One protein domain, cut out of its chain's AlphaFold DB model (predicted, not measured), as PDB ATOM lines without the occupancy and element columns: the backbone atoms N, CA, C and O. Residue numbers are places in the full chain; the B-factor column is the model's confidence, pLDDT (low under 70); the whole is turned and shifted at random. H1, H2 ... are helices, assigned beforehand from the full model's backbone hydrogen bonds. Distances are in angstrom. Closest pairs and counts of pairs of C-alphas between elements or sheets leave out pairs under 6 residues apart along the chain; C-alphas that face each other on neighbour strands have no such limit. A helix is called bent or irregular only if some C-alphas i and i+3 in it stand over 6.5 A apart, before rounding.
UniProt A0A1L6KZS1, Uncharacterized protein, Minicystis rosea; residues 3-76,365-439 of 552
ATOM      1  N   THR A   3     172.437  86.474  71.358       60.28
ATOM      2  CA  THR A   3     171.391  85.661  70.702       60.28
ATOM      3  C   THR A   3     170.094  85.554  71.505       60.28
ATOM      4  O   THR A   3     169.018  85.467  70.921       60.28
ATOM      5  N   PHE A   4     170.155  85.622  72.838       57.38
ATOM      6  CA  PHE A   4     168.961  85.503  73.687       57.38
ATOM      7  C   PHE A   4     168.080  86.763  73.622       57.38
ATOM      8  O   PHE A   4     166.861  86.661  73.524       57.38
ATOM      9  N   GLY A   5     168.698  87.951  73.589       58.91
ATOM     10  CA  GLY A   5     167.991  89.228  73.447       58.91
ATOM     11  C   GLY A   5     167.292  89.386  72.093       58.91
ATOM     12  O   GLY A   5     166.163  89.865  72.046       58.91
ATOM     13  N   GLY A   6     167.910  88.914  71.003       70.06
ATOM     14  CA  GLY A   6     167.325  88.957  69.655       70.06
ATOM     15  C   GLY A   6     166.112  88.035  69.485       70.06
ATOM     16  O   GLY A   6     165.095  88.456  68.938       70.06
ATOM     17  N   VAL A   7     166.172  86.805  70.009       73.31
ATOM     18  CA  VAL A   7     165.026  85.876  69.993       73.31
ATOM     19  C   VAL A   7     163.869  86.419  70.837       73.31
ATOM     20  O   VAL A   7     162.721  86.378  70.399       73.31
ATOM     21  N   LEU A   8     164.157  86.990  72.010       70.56
ATOM     22  CA  LEU A   8     163.139  87.553  72.900       70.56
ATOM     23  C   LEU A   8     162.460  88.791  72.287       70.56
ATOM     24  O   LEU A   8     161.247  88.949  72.409       70.56
ATOM     25  N   LEU A   9     163.216  89.613  71.553       73.81
ATOM     26  CA  LEU A   9     162.701  90.751  70.786       73.81
ATOM     27  C   LEU A   9     161.779  90.297  69.639       73.81
ATOM     28  O   LEU A   9     160.694  90.848  69.475       73.81
ATOM     29  N   VAL A  10     162.166  89.266  68.877       79.31
ATOM     30  CA  VAL A  10     161.335  88.693  67.799       79.31
ATOM     31  C   VAL A  10     160.050  88.079  68.354       79.31
ATOM     32  O   VAL A  10     158.979  88.322  67.801       79.31
ATOM     33  N   VAL A  11     160.120  87.338  69.465       81.00
ATOM     34  CA  VAL A  11     158.933  86.787  70.140       81.00
ATOM     35  C   VAL A  11     158.029  87.910  70.651       81.00
ATOM     36  O   VAL A  11     156.820  87.855  70.441       81.00
ATOM     37  N   PHE A  12     158.589  88.961  71.257       77.81
ATOM     38  CA  PHE A  12     157.822  90.118  71.721       77.81
ATOM     39  C   PHE A  12     157.121  90.847  70.566       77.81
ATOM     40  O   PHE A  12     155.926  91.137  70.659       77.81
ATOM     41  N   TYR A  13     157.815  91.088  69.447       80.44
ATOM     42  CA  TYR A  13     157.203  91.670  68.251       80.44
ATOM     43  C   TYR A  13     156.135  90.754  67.650       80.44
ATOM     44  O   TYR A  13     155.058  91.239  67.312       80.44
ATOM     45  N   ALA A  14     156.373  89.443  67.571       81.31
ATOM     46  CA  ALA A  14     155.393  88.483  67.067       81.31
ATOM     47  C   ALA A  14     154.129  88.439  67.941       81.31
ATOM     48  O   ALA A  14     153.024  88.475  67.407       81.31
ATOM     49  N   VAL A  15     154.271  88.436  69.273       86.38
ATOM     50  CA  VAL A  15     153.142  88.502  70.219       86.38
ATOM     51  C   VAL A  15     152.403  89.833  70.095       86.38
ATOM     52  O   VAL A  15     151.177  89.843  70.067       86.38
ATOM     53  N   THR A  16     153.121  90.949  69.966       81.38
ATOM     54  CA  THR A  16     152.512  92.282  69.834       81.38
ATOM     55  C   THR A  16     151.745  92.421  68.520       81.38
ATOM     56  O   THR A  16     150.613  92.902  68.513       81.38
ATOM     57  N   ILE A  17     152.317  91.947  67.409       86.06
ATOM     58  CA  ILE A  17     151.656  91.919  66.098       86.06
ATOM     59  C   ILE A  17     150.450  90.974  66.138       86.06
ATOM     60  O   ILE A  17     149.374  91.357  65.689       86.06
ATOM     61  N   ALA A  18     150.577  89.782  66.727       85.06
ATOM     62  CA  ALA A  18     149.460  88.850  66.881       85.06
ATOM     63  C   ALA A  18     148.331  89.443  67.741       85.06
ATOM     64  O   ALA A  18     147.163  89.328  67.373       85.06
ATOM     65  N   ALA A  19     148.664  90.132  68.836       82.31
ATOM     66  CA  ALA A  19     147.703  90.834  69.682       82.31
ATOM     67  C   ALA A  19     147.013  91.985  68.930       82.31
ATOM     68  O   ALA A  19     145.793  92.125  69.016       82.31
ATOM     69  N   ALA A  20     147.758  92.763  68.138       82.00
ATOM     70  CA  ALA A  20     147.203  93.820  67.296       82.00
ATOM     71  C   ALA A  20     146.279  93.257  66.202       82.00
ATOM     72  O   ALA A  20     145.167  93.748  66.021       82.00
ATOM     73  N   CYS A  21     146.686  92.186  65.515       87.06
ATOM     74  CA  CYS A  21     145.857  91.491  64.530       87.06
ATOM     75  C   CYS A  21     144.594  90.894  65.164       87.06
ATOM     76  O   CYS A  21     143.512  91.025  64.595       87.06
ATOM     77  N   PHE A  22     144.702  90.291  66.352       86.69
ATOM     78  CA  PHE A  22     143.557  89.791  67.113       86.69
ATOM     79  C   PHE A  22     142.604  90.926  67.506       86.69
ATOM     80  O   PHE A  22     141.392  90.794  67.340       86.69
ATOM     81  N   PHE A  23     143.138  92.063  67.959       85.12
ATOM     82  CA  PHE A  23     142.347  93.247  68.281       85.12
ATOM     83  C   PHE A  23     141.604  93.782  67.051       85.12
ATOM     84  O   PHE A  23     140.385  93.934  67.093       85.12
ATOM     85  N   VAL A  24     142.303  93.991  65.929       87.38
ATOM     86  CA  VAL A  24     141.696  94.437  64.661       87.38
ATOM     87  C   VAL A  24     140.623  93.453  64.198       87.38
ATOM     88  O   VAL A  24     139.520  93.865  63.840       87.38
ATOM     89  N   HIS A  25     140.902  92.151  64.266       90.75
ATOM     90  CA  HIS A  25     139.932  91.110  63.953       90.75
ATOM     91  C   HIS A  25     138.685  91.198  64.846       90.75
ATOM     92  O   HIS A  25     137.573  91.154  64.327       90.75
ATOM     93  N   LYS A  26     138.831  91.383  66.165       86.56
ATOM     94  CA  LYS A  26     137.691  91.516  67.087       86.56
ATOM     95  C   LYS A  26     136.899  92.805  66.883       86.56
ATOM     96  O   LYS A  26     135.673  92.767  66.970       86.56
ATOM     97  N   VAL A  27     137.551  93.914  66.540       84.81
ATOM     98  CA  VAL A  27     136.860  95.155  66.158       84.81
ATOM     99  C   VAL A  27     136.039  94.940  64.882       84.81
ATOM    100  O   VAL A  27     134.858  95.289  64.849       84.81
ATOM    101  N   LEU A  28     136.616  94.311  63.853       86.88
ATOM    102  CA  LEU A  28     135.905  93.982  62.611       86.88
ATOM    103  C   LEU A  28     134.750  93.001  62.851       86.88
ATOM    104  O   LEU A  28     133.655  93.207  62.325       86.88
ATOM    105  N   TRP A  29     134.970  91.987  63.689       90.00
ATOM    106  CA  TRP A  29     133.943  91.044  64.128       90.00
ATOM    107  C   TRP A  29     132.780  91.783  64.796       90.00
ATOM    108  O   TRP A  29     131.633  91.574  64.415       90.00
ATOM    109  N   LEU A  30     133.055  92.713  65.719       82.31
ATOM    110  CA  LEU A  30     132.027  93.488  66.422       82.31
ATOM    111  C   LEU A  30     131.226  94.382  65.469       82.31
ATOM    112  O   LEU A  30     129.999  94.467  65.571       82.31
ATOM    113  N   VAL A  31     131.900  95.042  64.522       83.38
ATOM    114  CA  VAL A  31     131.238  95.858  63.494       83.38
ATOM    115  C   VAL A  31     130.321  94.992  62.634       83.38
ATOM    116  O   VAL A  31     129.173  95.370  62.392       83.38
ATOM    117  N   GLN A  32     130.795  93.824  62.198       85.56
ATOM    118  CA  GLN A  32     130.000  92.903  61.394       85.56
ATOM    119  C   GLN A  32     128.828  92.316  62.189       85.56
ATOM    120  O   GLN A  32     127.711  92.275  61.675       85.56
ATOM    121  N   TYR A  33     129.054  91.936  63.447       81.88
ATOM    122  CA  TYR A  33     128.023  91.448  64.358       81.88
ATOM    123  C   TYR A  33     126.915  92.492  64.521       81.88
ATOM    124  O   TYR A  33     125.750  92.186  64.290       81.88
ATOM    125  N   ARG A  34     127.264  93.759  64.797       80.38
ATOM    126  CA  ARG A  34     126.280  94.850  64.909       80.38
ATOM    127  C   ARG A  34     125.545  95.131  63.598       80.38
ATOM    128  O   ARG A  34     124.360  95.453  63.626       80.38
ATOM    129  N   ARG A  35     126.218  95.025  62.447       85.38
ATOM    130  CA  ARG A  35     125.572  95.174  61.129       85.38
ATOM    131  C   ARG A  35     124.554  94.066  60.868       85.38
ATOM    132  O   ARG A  35     123.450  94.365  60.423       85.38
ATOM    133  N   LEU A  36     124.919  92.814  61.146       83.81
ATOM    134  CA  LEU A  36     124.021  91.664  61.019       83.81
ATOM    135  C   LEU A  36     122.856  91.772  61.999       83.81
ATOM    136  O   LEU A  36     121.711  91.644  61.580       83.81
ATOM    137  N   GLN A  37     123.139  92.097  63.262       80.50
ATOM    138  CA  GLN A  37     122.130  92.312  64.292       80.50
ATOM    139  C   GLN A  37     121.101  93.349  63.841       80.50
ATOM    140  O   GLN A  37     119.921  93.037  63.837       80.50
ATOM    141  N   ARG A  38     121.524  94.537  63.383       81.38
ATOM    142  CA  ARG A  38     120.594  95.570  62.891       81.38
ATOM    143  C   ARG A  38     119.692  95.056  61.775       81.38
ATOM    144  O   ARG A  38     118.485  95.138  61.908       81.38
ATOM    145  N   ARG A  39     120.256  94.446  60.725       83.62
ATOM    146  CA  ARG A  39     119.456  93.925  59.600       83.62
ATOM    147  C   ARG A  39     118.429  92.885  60.038       83.62
ATOM    148  O   ARG A  39     117.296  92.916  59.579       83.62
ATOM    149  N   ILE A  40     118.845  91.959  60.898       81.00
ATOM    150  CA  ILE A  40     117.991  90.877  61.396       81.00
ATOM    151  C   ILE A  40     116.885  91.441  62.297       81.00
ATOM    152  O   ILE A  40     115.741  91.011  62.200       81.00
ATOM    153  N   VAL A  41     117.217  92.420  63.141       77.88
ATOM    154  CA  VAL A  41     116.272  93.105  64.029       77.88
ATOM    155  C   VAL A  41     115.265  93.944  63.243       77.88
ATOM    156  O   VAL A  41     114.069  93.832  63.496       77.88
ATOM    157  N   ASP A  42     115.720  94.731  62.270       79.12
ATOM    158  CA  ASP A  42     114.851  95.567  61.437       79.12
ATOM    159  C   ASP A  42     113.844  94.703  60.661       79.12
ATOM    160  O   ASP A  42     112.653  95.008  60.611       79.12
ATOM    161  N   GLU A  43     114.307  93.575  60.117       81.00
ATOM    162  CA  GLU A  43     113.460  92.605  59.422       81.00
ATOM    163  C   GLU A  43     112.471  91.905  60.368       81.00
ATOM    164  O   GLU A  43     111.314  91.707  60.004       81.00
ATOM    165  N   ALA A  44     112.888  91.561  61.589       76.00
ATOM    166  CA  ALA A  44     112.016  90.959  62.598       76.00
ATOM    167  C   ALA A  44     110.888  91.910  63.025       76.00
ATOM    168  O   ALA A  44     109.715  91.545  63.017       76.00
ATOM    169  N   VAL A  45     111.227  93.169  63.316       75.81
ATOM    170  CA  VAL A  45     110.247  94.203  63.672       75.81
ATOM    171  C   VAL A  45     109.294  94.476  62.506       75.81
ATOM    172  O   VAL A  45     108.095  94.659  62.723       75.81
ATOM    173  N   ARG A  46     109.794  94.460  61.263       78.38
ATOM    174  CA  ARG A  46     108.957  94.563  60.060       78.38
ATOM    175  C   ARG A  46     107.974  93.394  59.961       78.38
ATOM    176  O   ARG A  46     106.783  93.623  59.777       78.38
ATOM    177  N   ARG A  47     108.440  92.158  60.164       76.19
ATOM    178  CA  ARG A  47     107.589  90.957  60.145       76.19
ATOM    179  C   ARG A  47     106.555  90.936  61.257       76.19
ATOM    180  O   ARG A  47     105.432  90.543  60.988       76.19
ATOM    181  N   LEU A  48     106.884  91.394  62.463       76.44
ATOM    182  CA  LEU A  48     105.908  91.518  63.549       76.44
ATOM    183  C   LEU A  48     104.771  92.488  63.181       76.44
ATOM    184  O   LEU A  48     103.622  92.276  63.554       76.44
ATOM    185  N   ARG A  49     105.076  93.547  62.418       69.19
ATOM    186  CA  ARG A  49     104.067  94.501  61.928       69.19
ATOM    187  C   ARG A  49     103.222  93.937  60.784       69.19
ATOM    188  O   ARG A  49     102.031  94.222  60.725       69.19
ATOM    189  N   GLU A  50     103.828  93.167  59.884       71.81
ATOM    190  CA  GLU A  50     103.158  92.604  58.700       71.81
ATOM    191  C   GLU A  50     102.396  91.299  58.996       71.81
ATOM    192  O   GLU A  50     101.315  91.078  58.456       71.81
ATOM    193  N   GLY A  51     102.930  90.441  59.868       66.75
ATOM    194  CA  GLY A  51     102.413  89.100  60.164       66.75
ATOM    195  C   GLY A  51     101.080  89.090  60.910       66.75
ATOM    196  O   GLY A  51     100.336  88.119  60.817       66.75
ATOM    197  N   ASN A  52     100.730  90.195  61.566       70.94
ATOM    198  CA  ASN A  52      99.517  90.294  62.374       70.94
ATOM    199  C   ASN A  52      98.319  90.855  61.585       70.94
ATOM    200  O   ASN A  52      97.298  91.191  62.178       70.94
ATOM    201  N   ALA A  53      98.413  90.979  60.255       75.12
ATOM    202  CA  ALA A  53      97.385  91.622  59.430       75.12
ATOM    203  C   ALA A  53      95.998  90.954  59.520       75.12
ATOM    204  O   ALA A  53      94.990  91.658  59.562       75.12
ATOM    205  N   ALA A  54      95.940  89.619  59.575       78.56
ATOM    206  CA  ALA A  54      94.680  88.884  59.715       78.56
ATOM    207  C   ALA A  54      94.055  89.084  61.107       78.56
ATOM    208  O   ALA A  54      92.890  89.447  61.208       78.56
ATOM    209  N   GLU A  55      94.849  88.957  62.176       79.44
ATOM    210  CA  GLU A  55      94.387  89.194  63.554       79.44
ATOM    211  C   GLU A  55      93.917  90.635  63.768       79.44
ATOM    212  O   GLU A  55      92.957  90.900  64.488       79.44
ATOM    213  N   VAL A  56      94.603  91.577  63.125       82.06
ATOM    214  CA  VAL A  56      94.218  92.981  63.078       82.06
ATOM    215  C   VAL A  56      92.862  93.151  62.400       82.06
ATOM    216  O   VAL A  56      92.029  93.880  62.927       82.06
ATOM    217  N   ALA A  57      92.636  92.513  61.251       85.62
ATOM    218  CA  ALA A  57      91.364  92.613  60.539       85.62
ATOM    219  C   ALA A  57      90.213  92.039  61.381       85.62
ATOM    220  O   ALA A  57      89.194  92.708  61.554       85.62
ATOM    221  N   ASP A  58      90.426  90.871  61.993       87.06
ATOM    222  CA  ASP A  58      89.466  90.245  62.908       87.06
ATOM    223  C   ASP A  58      89.154  91.150  64.113       87.06
ATOM    224  O   ASP A  58      88.003  91.267  64.542       87.06
ATOM    225  N   TRP A  59      90.173  91.822  64.661       88.56
ATOM    226  CA  TRP A  59      89.997  92.785  65.748       88.56
ATOM    227  C   TRP A  59      89.175  94.006  65.320       88.56
ATOM    228  O   TRP A  59      88.293  94.433  66.062       88.56
ATOM    229  N   GLU A  60      89.433  94.568  64.138       88.88
ATOM    230  CA  GLU A  60      88.678  95.712  63.610       88.88
ATOM    231  C   GLU A  60      87.205  95.352  63.365       88.88
ATOM    232  O   GLU A  60      86.308  96.135  63.683       88.88
ATOM    233  N   ASP A  61      86.919  94.151  62.853       89.50
ATOM    234  CA  ASP A  61      85.549  93.648  62.691       89.50
ATOM    235  C   ASP A  61      84.840  93.479  64.037       89.50
ATOM    236  O   ASP A  61      83.708  93.945  64.222       89.50
ATOM    237  N   PHE A  62      85.529  92.885  65.013       91.00
ATOM    238  CA  PHE A  62      85.028  92.759  66.376       91.00
ATOM    239  C   PHE A  62      84.747  94.128  67.009       91.00
ATOM    240  O   PHE A  62      83.648  94.356  67.529       91.00
ATOM    241  N   ALA A  63      85.693  95.063  66.928       89.44
ATOM    242  CA  ALA A  63      85.555  96.396  67.496       89.44
ATOM    243  C   ALA A  63      84.381  97.155  66.862       89.44
ATOM    244  O   ALA A  63      83.536  97.691  67.587       89.44
ATOM    245  N   ARG A  64      84.264  97.124  65.526       88.94
ATOM    246  CA  ARG A  64      83.123  97.695  64.792       88.94
ATOM    247  C   ARG A  64      81.795  97.112  65.263       88.94
ATOM    248  O   ARG A  64      80.852  97.866  65.504       88.94
ATOM    249  N   SER A  65      81.722  95.793  65.443       89.25
ATOM    250  CA  SER A  65      80.504  95.127  65.918       89.25
ATOM    251  C   SER A  65      80.105  95.561  67.336       89.25
ATOM    252  O   SER A  65      78.918  95.758  67.603       89.25
ATOM    253  N   CYS A  66      81.079  95.790  68.226       90.50
ATOM    254  CA  CYS A  66      80.831  96.269  69.586       90.50
ATOM    255  C   CYS A  66      80.227  97.677  69.585       90.50
ATOM    256  O   CYS A  66      79.220  97.912  70.253       90.50
ATOM    257  N   TRP A  67      80.798  98.597  68.801       89.75
ATOM    258  CA  TRP A  67      80.280  99.964  68.668       89.75
ATOM    259  C   TRP A  67      78.896  99.998  68.023       89.75
ATOM    260  O   TRP A  67      77.993 100.639  68.560       89.75
ATOM    261  N   ALA A  68      78.693  99.245  66.938       86.62
ATOM    262  CA  ALA A  68      77.393  99.149  66.278       86.62
ATOM    263  C   ALA A  68      76.309  98.600  67.223       86.62
ATOM    264  O   ALA A  68      75.193  99.123  67.260       86.62
ATOM    265  N   LYS A  69      76.642  97.581  68.028       87.88
ATOM    266  CA  LYS A  69      75.730  96.999  69.022       87.88
ATOM    267  C   LYS A  69      75.406  97.974  70.153       87.88
ATOM    268  O   LYS A  69      74.244  98.077  70.534       87.88
ATOM    269  N   ALA A  70      76.406  98.670  70.691       85.19
ATOM    270  CA  ALA A  70      76.216  99.591  71.809       85.19
ATOM    271  C   ALA A  70      75.427 100.848  71.413       85.19
ATOM    272  O   ALA A  70      74.633 101.345  72.205       85.19
ATOM    273  N   LEU A  71      75.623 101.346  70.190       83.31
ATOM    274  CA  LEU A  71      74.976 102.567  69.706       83.31
ATOM    275  C   LEU A  71      73.636 102.315  69.006       83.31
ATOM    276  O   LEU A  71      72.891 103.264  68.775       83.31
ATOM    277  N   GLY A  72      73.334 101.071  68.621       78.56
ATOM    278  CA  GLY A  72      72.124 100.733  67.861       78.56
ATOM    279  C   GLY A  72      72.078 101.335  66.448       78.56
ATOM    280  O   GLY A  72      71.051 101.244  65.777       78.56
ATOM    281  N   HIS A  73      73.180 101.935  65.987       70.00
ATOM    282  CA  HIS A  73      73.310 102.597  64.694       70.00
ATOM    283  C   HIS A  73      74.567 102.094  63.970       70.00
ATOM    284  O   HIS A  73      75.671 102.271  64.485       70.00
ATOM    285  N   PRO A  74      74.437 101.513  62.763       64.88
ATOM    286  CA  PRO A  74      75.574 100.946  62.034       64.88
ATOM    287  C   PRO A  74      76.533 102.004  61.460       64.88
ATOM    288  O   PRO A  74      77.641 101.665  61.056       64.88
ATOM    289  N   GLU A  75      76.133 103.279  61.424       65.19
ATOM    290  CA  GLU A  75      76.925 104.377  60.847       65.19
ATOM    291  C   GLU A  75      78.104 104.821  61.731       65.19
ATOM    292  O   GLU A  75      79.065 105.404  61.229       65.19
ATOM    293  N   ILE A  76      78.064 104.546  63.040       65.31
ATOM    294  CA  ILE A  76      79.166 104.870  63.955       65.31
ATOM    295  C   ILE A  76      80.009 103.616  64.160       65.31
ATOM    296  O   ILE A  76      79.700 102.751  64.976       65.31
ATOM    297  N   PRO A 365      91.057 101.987  82.890       81.31
ATOM    298  CA  PRO A 365      92.022 101.287  83.740       81.31
ATOM    299  C   PRO A 365      92.232  99.823  83.321       81.31
ATOM    300  O   PRO A 365      93.325  99.287  83.511       81.31
ATOM    301  N   GLY A 366      91.227  99.191  82.701       83.56
ATOM    302  CA  GLY A 366      91.344  97.851  82.117       83.56
ATOM    303  C   GLY A 366      92.411  97.776  81.020       83.56
ATOM    304  O   GLY A 366      93.279  96.913  81.077       83.56
ATOM    305  N   LEU A 367      92.432  98.741  80.091       89.12
ATOM    306  CA  LEU A 367      93.447  98.821  79.033       89.12
ATOM    307  C   LEU A 367      94.854  98.980  79.605       89.12
ATOM    308  O   LEU A 367      95.780  98.283  79.195       89.12
ATOM    309  N   LEU A 368      95.015  99.914  80.545       90.38
ATOM    310  CA  LEU A 368      96.321 100.257  81.106       90.38
ATOM    311  C   LEU A 368      96.880  99.127  81.977       90.38
ATOM    312  O   LEU A 368      98.084  98.881  81.961       90.38
ATOM    313  N   SER A 369      96.023  98.436  82.731       89.50
ATOM    314  CA  SER A 369      96.428  97.286  83.549       89.50
ATOM    315  C   SER A 369      96.775  96.073  82.687       89.50
ATOM    316  O   SER A 369      97.830  95.477  82.886       89.50
ATOM    317  N   ALA A 370      95.949  95.760  81.688       90.00
ATOM    318  CA  ALA A 370      96.190  94.661  80.764       90.00
ATOM    319  C   ALA A 370      97.447  94.881  79.909       90.00
ATOM    320  O   ALA A 370      98.293  93.993  79.811       90.00
ATOM    321  N   SER A 371      97.614  96.087  79.355       92.19
ATOM    322  CA  SER A 371      98.814  96.471  78.602       92.19
ATOM    323  C   SER A 371     100.070  96.372  79.461       92.19
ATOM    324  O   SER A 371     101.073  95.830  79.005       92.19
ATOM    325  N   LYS A 372     100.011  96.830  80.719       92.19
ATOM    326  CA  LYS A 372     101.131  96.707  81.656       92.19
ATOM    327  C   LYS A 372     101.474  95.246  81.945       92.19
ATOM    328  O   LYS A 372     102.641  94.889  81.945       92.19
ATOM    329  N   LEU A 373     100.473  94.394  82.150       91.81
ATOM    330  CA  LEU A 373     100.698  92.980  82.439       91.81
ATOM    331  C   LEU A 373     101.403  92.271  81.270       91.81
ATOM    332  O   LEU A 373     102.344  91.505  81.481       91.81
ATOM    333  N   ILE A 374     100.994  92.571  80.034       92.62
ATOM    334  CA  ILE A 374     101.664  92.073  78.824       92.62
ATOM    335  C   ILE A 374     103.091  92.629  78.736       92.62
ATOM    336  O   ILE A 374     104.031  91.872  78.489       92.62
ATOM    337  N   ALA A 375     103.263  93.932  78.968       93.19
ATOM    338  CA  ALA A 375     104.563  94.594  78.955       93.19
ATOM    339  C   ALA A 375     105.533  93.971  79.976       93.19
ATOM    340  O   ALA A 375     106.665  93.648  79.616       93.19
ATOM    341  N   ASP A 376     105.081  93.715  81.206       92.12
ATOM    342  CA  ASP A 376     105.864  93.072  82.264       92.12
ATOM    343  C   ASP A 376     106.267  91.638  81.866       92.12
ATOM    344  O   ASP A 376     107.428  91.248  82.017       92.12
ATOM    345  N   GLY A 377     105.345  90.860  81.281       90.62
ATOM    346  CA  GLY A 377     105.627  89.505  80.786       90.62
ATOM    347  C   GLY A 377     106.698  89.470  79.690       90.62
ATOM    348  O   GLY A 377     107.585  88.609  79.705       90.62
ATOM    349  N   LEU A 378     106.663  90.442  78.773       91.00
ATOM    350  CA  LEU A 378     107.682  90.620  77.734       91.00
ATOM    351  C   LEU A 378     109.024  91.062  78.334       91.00
ATOM    352  O   LEU A 378     110.069  90.504  77.986       91.00
ATOM    353  N   PHE A 379     109.003  92.018  79.264       90.44
ATOM    354  CA  PHE A 379     110.202  92.549  79.907       90.44
ATOM    355  C   PHE A 379     110.957  91.479  80.702       90.44
ATOM    356  O   PHE A 379     112.175  91.390  80.594       90.44
ATOM    357  N   LEU A 380     110.257  90.589  81.413       89.50
ATOM    358  CA  LEU A 380     110.873  89.486  82.168       89.50
ATOM    359  C   LEU A 380     111.664  88.494  81.299       89.50
ATOM    360  O   LEU A 380     112.475  87.720  81.814       89.50
ATOM    361  N   LYS A 381     111.432  88.470  79.981       87.12
ATOM    362  CA  LYS A 381     112.228  87.664  79.044       87.12
ATOM    363  C   LYS A 381     113.450  88.400  78.518       87.12
ATOM    364  O   LYS A 381     114.335  87.749  77.967       87.12
ATOM    365  N   LEU A 382     113.520  89.716  78.687       86.19
ATOM    366  CA  LEU A 382     114.642  90.518  78.233       86.19
ATOM    367  C   LEU A 382     115.839  90.395  79.195       86.19
ATOM    368  O   LEU A 382     115.645  90.349  80.412       86.19
ATOM    369  N   PRO A 383     117.081  90.365  78.678       77.69
ATOM    370  CA  PRO A 383     118.301  90.379  79.492       77.69
ATOM    371  C   PRO A 383     118.350  91.543  80.488       77.69
ATOM    372  O   PRO A 383     118.809  91.376  81.615       77.69
ATOM    373  N   GLU A 384     117.817  92.701  80.090       81.12
ATOM    374  CA  GLU A 384     117.742  93.922  80.892       81.12
ATOM    375  C   GLU A 384     117.008  93.727  82.229       81.12
ATOM    376  O   GLU A 384     117.307  94.425  83.194       81.12
ATOM    377  N   SER A 385     116.088  92.758  82.315       81.88
ATOM    378  CA  SER A 385     115.341  92.470  83.546       81.88
ATOM    379  C   SER A 385     116.175  91.799  84.639       81.88
ATOM    380  O   SER A 385     115.832  91.899  85.815       81.88
ATOM    381  N   LYS A 386     117.274  91.122  84.277       75.25
ATOM    382  CA  LYS A 386     118.080  90.332  85.220       75.25
ATOM    383  C   LYS A 386     119.110  91.160  85.986       75.25
ATOM    384  O   LYS A 386     119.690  90.650  86.935       75.25
ATOM    385  N   GLY A 387     119.366  92.408  85.584       65.38
ATOM    386  CA  GLY A 387     120.352  93.288  86.232       65.38
ATOM    387  C   GLY A 387     121.817  92.834  86.107       65.38
ATOM    388  O   GLY A 387     122.714  93.531  86.578       65.38
ATOM    389  N   GLU A 388     122.077  91.699  85.458       62.25
ATOM    390  CA  GLU A 388     123.408  91.137  85.245       62.25
ATOM    391  C   GLU A 388     123.955  91.555  83.870       62.25
ATOM    392  O   GLU A 388     123.298  91.404  82.842       62.25
ATOM    393  N   LEU A 389     125.197  92.050  83.835       54.97
ATOM    394  CA  LEU A 389     125.931  92.446  82.619       54.97
ATOM    395  C   LEU A 389     126.416  91.247  81.776       54.97
ATOM    396  O   LEU A 389     127.347  91.379  80.982       54.97
ATOM    397  N   THR A 390     125.838  90.058  81.951       59.03
ATOM    398  CA  THR A 390     126.198  88.892  81.141       59.03
ATOM    399  C   THR A 390     125.728  89.114  79.709       59.03
ATOM    400  O   THR A 390     124.524  89.148  79.444       59.03
ATOM    401  N   ASP A 391     126.675  89.275  78.785       62.84
ATOM    402  CA  ASP A 391     126.366  89.425  77.368       62.84
ATOM    403  C   ASP A 391     125.633  88.168  76.864       62.84
ATOM    404  O   ASP A 391     126.044  87.022  77.063       62.84
ATOM    405  N   VAL A 392     124.499  88.371  76.207       64.56
ATOM    406  CA  VAL A 392     123.702  87.281  75.638       64.56
ATOM    407  C   VAL A 392     124.511  86.517  74.587       64.56
ATOM    408  O   VAL A 392     124.360  85.304  74.451       64.56
ATOM    409  N   ALA A 393     125.416  87.215  73.893       61.56
ATOM    410  CA  ALA A 393     126.315  86.621  72.912       61.56
ATOM    411  C   ALA A 393     127.344  85.656  73.528       61.56
ATOM    412  O   ALA A 393     127.944  84.867  72.803       61.56
ATOM    413  N   THR A 394     127.575  85.711  74.845       63.84
ATOM    414  CA  THR A 394     128.511  84.811  75.539       63.84
ATOM    415  C   THR A 394     127.816  83.735  76.366       63.84
ATOM    416  O   THR A 394     128.454  82.746  76.715       63.84
ATOM    417  N   SER A 395     126.521  83.889  76.653       66.62
ATOM    418  CA  SER A 395     125.728  82.900  77.400       66.62
ATOM    419  C   SER A 395     125.049  81.852  76.513       66.62
ATOM    420  O   SER A 395     124.714  80.772  77.001       66.62
ATOM    421  N   GLN A 396     124.856  82.135  75.222       75.00
ATOM    422  CA  GLN A 396     124.328  81.168  74.258       75.00
ATOM    423  C   GLN A 396     125.457  80.299  73.670       75.00
ATOM    424  O   GLN A 396     126.524  80.823  73.338       75.00
ATOM    425  N   PRO A 397     125.250  78.979  73.510       76.06
ATOM    426  CA  PRO A 397     126.225  78.119  72.851       76.06
ATOM    427  C   PRO A 397     126.320  78.479  71.362       76.06
ATOM    428  O   PRO A 397     125.330  78.429  70.633       76.06
ATOM    429  N   HIS A 398     127.527  78.818  70.911       81.12
ATOM    430  CA  HIS A 398     127.824  79.180  69.525       81.12
ATOM    431  C   HIS A 398     128.830  78.220  68.901       81.12
ATOM    432  O   HIS A 398     129.672  77.636  69.589       81.12
ATOM    433  N   THR A 399     128.769  78.060  67.578       85.94
ATOM    434  CA  THR A 399     129.775  77.261  66.877       85.94
ATOM    435  C   THR A 399     131.117  77.993  66.844       85.94
ATOM    436  O   THR A 399     131.188  79.225  66.858       85.94
ATOM    437  N   LEU A 400     132.216  77.240  66.720       82.25
ATOM    438  CA  LEU A 400     133.550  77.821  66.505       82.25
ATOM    439  C   LEU A 400     133.575  78.767  65.298       82.25
ATOM    440  O   LEU A 400     134.263  79.786  65.321       82.25
ATOM    441  N   ALA A 401     132.785  78.469  64.265       83.81
ATOM    442  CA  ALA A 401     132.690  79.313  63.088       83.81
ATOM    443  C   ALA A 401     132.099  80.695  63.408       83.81
ATOM    444  O   ALA A 401     132.593  81.682  62.874       83.81
ATOM    445  N   HIS A 402     131.113  80.781  64.308       82.31
ATOM    446  CA  HIS A 402     130.548  82.053  64.768       82.31
ATOM    447  C   HIS A 402     131.557  82.885  65.579       82.31
ATOM    448  O   HIS A 402     131.654  84.105  65.406       82.31
ATOM    449  N   TYR A 403     132.365  82.231  66.423       79.50
ATOM    450  CA  TYR A 403     133.419  82.896  67.202       79.50
ATOM    451  C   TYR A 403     134.543  83.482  66.337       79.50
ATOM    452  O   TYR A 403     135.142  84.496  66.718       79.50
ATOM    453  N   VAL A 404     134.817  82.856  65.186       85.25
ATOM    454  CA  VAL A 404     135.748  83.362  64.166       85.25
ATOM    455  C   VAL A 404     135.090  84.459  63.328       85.25
ATOM    456  O   VAL A 404     135.706  85.486  63.064       85.25
ATOM    457  N   TRP A 405     133.833  84.289  62.916       86.06
ATOM    458  CA  TRP A 405     133.105  85.296  62.145       86.06
ATOM    459  C   TRP A 405     131.592  85.188  62.369       86.06
ATOM    460  O   TRP A 405     131.045  84.093  62.243       86.06
ATOM    461  N   PRO A 406     130.878  86.289  62.660       83.62
ATOM    462  CA  PRO A 406     129.493  86.207  63.099       83.62
ATOM    463  C   PRO A 406     128.579  85.722  61.966       83.62
ATOM    464  O   PRO A 406     128.660  86.191  60.826       83.62
ATOM    465  N   ARG A 407     127.687  84.780  62.293       84.19
ATOM    466  CA  ARG A 407     126.733  84.149  61.365       84.19
ATOM    467  C   ARG A 407     125.295  84.484  61.740       84.19
ATOM    468  O   ARG A 407     124.914  84.311  62.893       84.19
ATOM    469  N   ALA A 408     124.497  84.895  60.754       80.88
ATOM    470  CA  ALA A 408     123.094  85.272  60.941       80.88
ATOM    471  C   ALA A 408     122.216  84.118  61.458       80.88
ATOM    472  O   ALA A 408     121.361  84.337  62.310       80.88
ATOM    473  N   GLU A 409     122.460  82.896  60.979       83.38
ATOM    474  CA  GLU A 409     121.691  81.689  61.326       83.38
ATOM    475  C   GLU A 409     121.732  81.369  62.831       83.38
ATOM    476  O   GLU A 409     120.749  80.901  63.398       83.38
ATOM    477  N   GLU A 410     122.837  81.699  63.503       81.12
ATOM    478  CA  GLU A 410     123.027  81.464  64.942       81.12
ATOM    479  C   GLU A 410     122.528  82.631  65.815       81.12
ATOM    480  O   GLU A 410     122.555  82.549  67.041       81.12
ATOM    481  N   MET A 411     122.043  83.722  65.207       82.44
ATOM    482  CA  MET A 411     121.555  84.923  65.902       82.44
ATOM    483  C   MET A 411     120.026  84.953  66.053       82.44
ATOM    484  O   MET A 411     119.456  86.001  66.349       82.44
ATOM    485  N   GLY A 412     119.335  83.817  65.907       78.81
ATOM    486  CA  GLY A 412     117.870  83.741  66.029       78.81
ATOM    487  C   GLY A 412     117.310  84.165  67.399       78.81
ATOM    488  O   GLY A 412     116.142  84.526  67.512       78.81
ATOM    489  N   TYR A 413     118.130  84.176  68.451       79.81
ATOM    490  CA  TYR A 413     117.750  84.736  69.754       79.81
ATOM    491  C   TYR A 413     117.646  86.273  69.729       79.81
ATOM    492  O   TYR A 413     116.809  86.836  70.431       79.81
ATOM    493  N   GLN A 414     118.443  86.953  68.893       81.38
ATOM    494  CA  GLN A 414     118.396  88.413  68.728       81.38
ATOM    495  C   GLN A 414     117.074  88.862  68.101       81.38
ATOM    496  O   GLN A 414     116.547  89.898  68.494       81.38
ATOM    497  N   VAL A 415     116.522  88.060  67.181       80.94
ATOM    498  CA  VAL A 415     115.181  88.255  66.596       80.94
ATOM    499  C   VAL A 415     114.134  88.303  67.705       80.94
ATOM    500  O   VAL A 415     113.468  89.319  67.876       80.94
ATOM    501  N   ARG A 416     114.069  87.250  68.532       81.62
ATOM    502  CA  ARG A 416     113.073  87.143  69.609       81.62
ATOM    503  C   ARG A 416     113.202  88.265  70.640       81.62
ATOM    504  O   ARG A 416     112.206  88.868  71.014       81.62
ATOM    505  N   PHE A 417     114.422  88.596  71.073       85.44
ATOM    506  CA  PHE A 417     114.611  89.710  72.012       85.44
ATOM    507  C   PHE A 417     114.264  91.067  71.407       85.44
ATOM    508  O   PHE A 417     113.780  91.941  72.121       85.44
ATOM    509  N   ALA A 418     114.503  91.270  70.114       81.38
ATOM    510  CA  ALA A 418     114.092  92.496  69.451       81.38
ATOM    511  C   ALA A 418     112.574  92.616  69.324       81.38
ATOM    512  O   ALA A 418     112.046  93.690  69.598       81.38
ATOM    513  N   GLU A 419     111.877  91.531  68.982       84.75
ATOM    514  CA  GLU A 419     110.411  91.487  68.946       84.75
ATOM    515  C   GLU A 419     109.815  91.796  70.326       84.75
ATOM    516  O   GLU A 419     108.961  92.677  70.437       84.75
ATOM    517  N   TYR A 420     110.327  91.166  71.392       88.75
ATOM    518  CA  TYR A 420     109.878  91.441  72.763       88.75
ATOM    519  C   TYR A 420     110.155  92.887  73.176       88.75
ATOM    520  O   TYR A 420     109.280  93.542  73.737       88.75
ATOM    521  N   ARG A 421     111.351  93.412  72.874       87.62
ATOM    522  CA  ARG A 421     111.735  94.789  73.216       87.62
ATOM    523  C   ARG A 421     110.876  95.811  72.479       87.62
ATOM    524  O   ARG A 421     110.444  96.777  73.096       87.62
ATOM    525  N   ALA A 422     110.611  95.593  71.192       86.31
ATOM    526  CA  ALA A 422     109.775  96.480  70.393       86.31
ATOM    527  C   ALA A 422     108.328  96.506  70.908       86.31
ATOM    528  O   ALA A 422     107.773  97.586  71.096       86.31
ATOM    529  N   ALA A 423     107.741  95.337  71.186       88.12
ATOM    530  CA  ALA A 423     106.386  95.241  71.725       88.12
ATOM    531  C   ALA A 423     106.277  95.851  73.134       88.12
ATOM    532  O   ALA A 423     105.366  96.636  73.395       88.12
ATOM    533  N   TRP A 424     107.240  95.568  74.017       92.44
ATOM    534  CA  TRP A 424     107.314  96.155  75.359       92.44
ATOM    535  C   TRP A 424     107.409  97.688  75.319       92.44
ATOM    536  O   TRP A 424     106.600  98.370  75.944       92.44
ATOM    537  N   GLN A 425     108.351  98.239  74.544       90.94
ATOM    538  CA  GLN A 425     108.526  99.691  74.419       90.94
ATOM    539  C   GLN A 425     107.282 100.371  73.849       90.94
ATOM    540  O   GLN A 425     106.906 101.442  74.317       90.94
ATOM    541  N   HIS A 426     106.639  99.749  72.859       90.62
ATOM    542  CA  HIS A 426     105.409 100.274  72.279       90.62
ATOM    543  C   HIS A 426     104.292 100.383  73.327       90.62
ATOM    544  O   HIS A 426     103.678 101.442  73.455       90.62
ATOM    545  N   LEU A 427     104.069  99.324  74.117       92.06
ATOM    546  CA  LEU A 427     103.055  99.319  75.174       92.06
ATOM    547  C   LEU A 427     103.354 100.347  76.274       92.06
ATOM    548  O   LEU A 427     102.447 101.068  76.683       92.06
ATOM    549  N   GLU A 428     104.605 100.449  76.731       92.62
ATOM    550  CA  GLU A 428     105.002 101.410  77.772       92.62
ATOM    551  C   GLU A 428     104.844 102.865  77.317       92.62
ATOM    552  O   GLU A 428     104.260 103.676  78.040       92.62
ATOM    553  N   LEU A 429     105.308 103.200  76.107       92.12
ATOM    554  CA  LEU A 429     105.194 104.556  75.561       92.12
ATOM    555  C   LEU A 429     103.728 104.958  75.371       92.12
ATOM    556  O   LEU A 429     103.319 106.015  75.851       92.12
ATOM    557  N   ALA A 430     102.919 104.087  74.762       91.31
ATOM    558  CA  ALA A 430     101.494 104.343  74.579       91.31
ATOM    559  C   ALA A 430     100.758 104.475  75.926       91.31
ATOM    560  O   ALA A 430      99.951 105.387  76.108       91.31
ATOM    561  N   CYS A 431     101.067 103.623  76.912       91.25
ATOM    562  CA  CYS A 431     100.504 103.744  78.260       91.25
ATOM    563  C   CYS A 431     100.907 105.057  78.944       91.25
ATOM    564  O   CYS A 431     100.087 105.659  79.639       91.25
ATOM    565  N   ALA A 432     102.156 105.497  78.788       90.00
ATOM    566  CA  ALA A 432     102.635 106.753  79.356       90.00
ATOM    567  C   ALA A 432     101.932 107.966  78.725       90.00
ATOM    568  O   ALA A 432     101.512 108.873  79.446       90.00
ATOM    569  N   ASP A 433     101.744 107.957  77.405       89.38
ATOM    570  CA  ASP A 433     101.048 109.020  76.682       89.38
ATOM    571  C   ASP A 433      99.559 109.093  77.055       89.38
ATOM    572  O   ASP A 433      99.038 110.183  77.297       89.38
ATOM    573  N   LEU A 434      98.883 107.951  77.217       88.94
ATOM    574  CA  LEU A 434      97.475 107.897  77.637       88.94
ATOM    575  C   LEU A 434      97.239 108.284  79.105       88.94
ATOM    576  O   LEU A 434      96.113 108.605  79.480       88.94
ATOM    577  N   ARG A 435      98.280 108.285  79.948       87.00
ATOM    578  CA  ARG A 435      98.199 108.781  81.337       87.00
ATOM    579  C   ARG A 435      98.267 110.306  81.440       87.00
ATOM    580  O   ARG A 435      98.107 110.836  82.542       87.00
ATOM    581  N   ARG A 436      98.521 111.019  80.337       82.62
ATOM    582  CA  ARG A 436      98.506 112.490  80.310       82.62
ATOM    583  C   ARG A 436      97.108 113.037  80.585       82.62
ATOM    584  O   ARG A 436      96.122 112.304  80.613       82.62
ATOM    585  N   GLU A 437      97.021 114.351  80.803       72.12
ATOM    586  CA  GLU A 437      95.757 114.994  81.157       72.12
ATOM    587  C   GLU A 437      94.663 114.682  80.135       72.12
ATOM    588  O   GLU A 437      93.622 114.173  80.549       72.12
ATOM    589  N   GLN A 438      94.929 114.904  78.842       76.88
ATOM    590  CA  GLN A 438      94.009 114.644  77.733       76.88
ATOM    591  C   GLN A 438      94.457 113.412  76.925       76.88
ATOM    592  O   GLN A 438      95.321 113.549  76.057       76.88
ATOM    593  N   PRO A 439      93.899 112.218  77.190       82.44
ATOM    594  CA  PRO A 439      94.230 111.034  76.411       82.44
ATOM    595  C   PRO A 439      93.685 111.154  74.986       82.44
ATOM    596  O   PRO A 439      92.526 111.530  74.787       82.44
TER     597      PRO A 439
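AT A GLANCE: This is residues 3 to 76 and 365 to 439 of the 552 residues of an uncharacterized protein of Minicystis rosea (UniProt A0A1L6KZS1). One very long helix, H1, makes most of the length of an extended rod, and the shorter helix H2 follows at its end, turned off its line. Beside the later part of H1, H7 slants away with H3 alongside it, running opposite ways; the loops between H3 and H7, with the small helices H4, H5 and H6, fold back toward H1. Residues 3 to 24 of H1 stick out at one end, and residues 50 to 63, of which 53 to 63 belong to H2, stand free as well. The printed part has 149 residues with seven named helices in the order H1 to H7 and no named strand, the class being all helix. It is extended, with a radius of gyration of the C-alphas of 25.3 A and spans of 100 by 30 by 26 A.

HOW THE PARTS SIT: Start with H1, residues 3 to 51, and go on to H2, residues 53 to 71, which meets H1 only through their link. Past the cut, look for H3, residues 365 to 379, and then for H7, residues 408 to 434. H3 and H7 touch at a shallow tilt of 25 degrees, opposite ways, with residues 420 to 431 of H7 alone; their closest C-alphas, those of Ala 375 and Trp 424, are 4.8 A apart. H1 touches H7 with residues 36 to 48 alone, at a steep tilt of 54 degrees, the same way; the closest C-alphas are those of Val 41 and Val 415, at 5.6 A. H6, residues 400 to 404, is close to H1 but not clearly touching, the C-alphas of Trp 29 and Val 404 being 7.9 A apart. H5, residues 392 to 395, is near H7, and H4, residues 383 to 386, is apart from H7, but only just, at 8.4 A. H1 and H3 are apart. In H1, H2, H3 and H6 every O i to N i+4 pair is within hydrogen-bond range, in H7 18 of 23 are, and H4 and H5 are too short for such a pair.

IN THESE COORDINATES: Find C-alpha 3 at (171.391, 85.661, 70.702); from there H1 runs 69.9 A to C-alpha 51. H2 spans 27.0 A, and H3 begins at C-alpha 365, at (92.022, 101.287, 83.740), and spans 20.5 A. H7 runs 38.0 A to C-alpha 434 at (97.475, 107.897, 77.637); it is irregular, with C-alphas 410 and 413 7.9 A apart, and has a kink of 32 degrees near residue 415.

THE WHOLE: The two C-alphas farthest apart, those of Thr 3 and Gly 72, are 100.4 A apart. Residues 77 to 364 are not printed, and C-alphas 76 and 365 stand 23.9 A apart across this cut. Of the links that are printed whole, each is tight. The mean pLDDT of the printed part is 81.6; look for values under 70 at residues 3 to 5, 49, 51, 74 to 76 and 387 to 395.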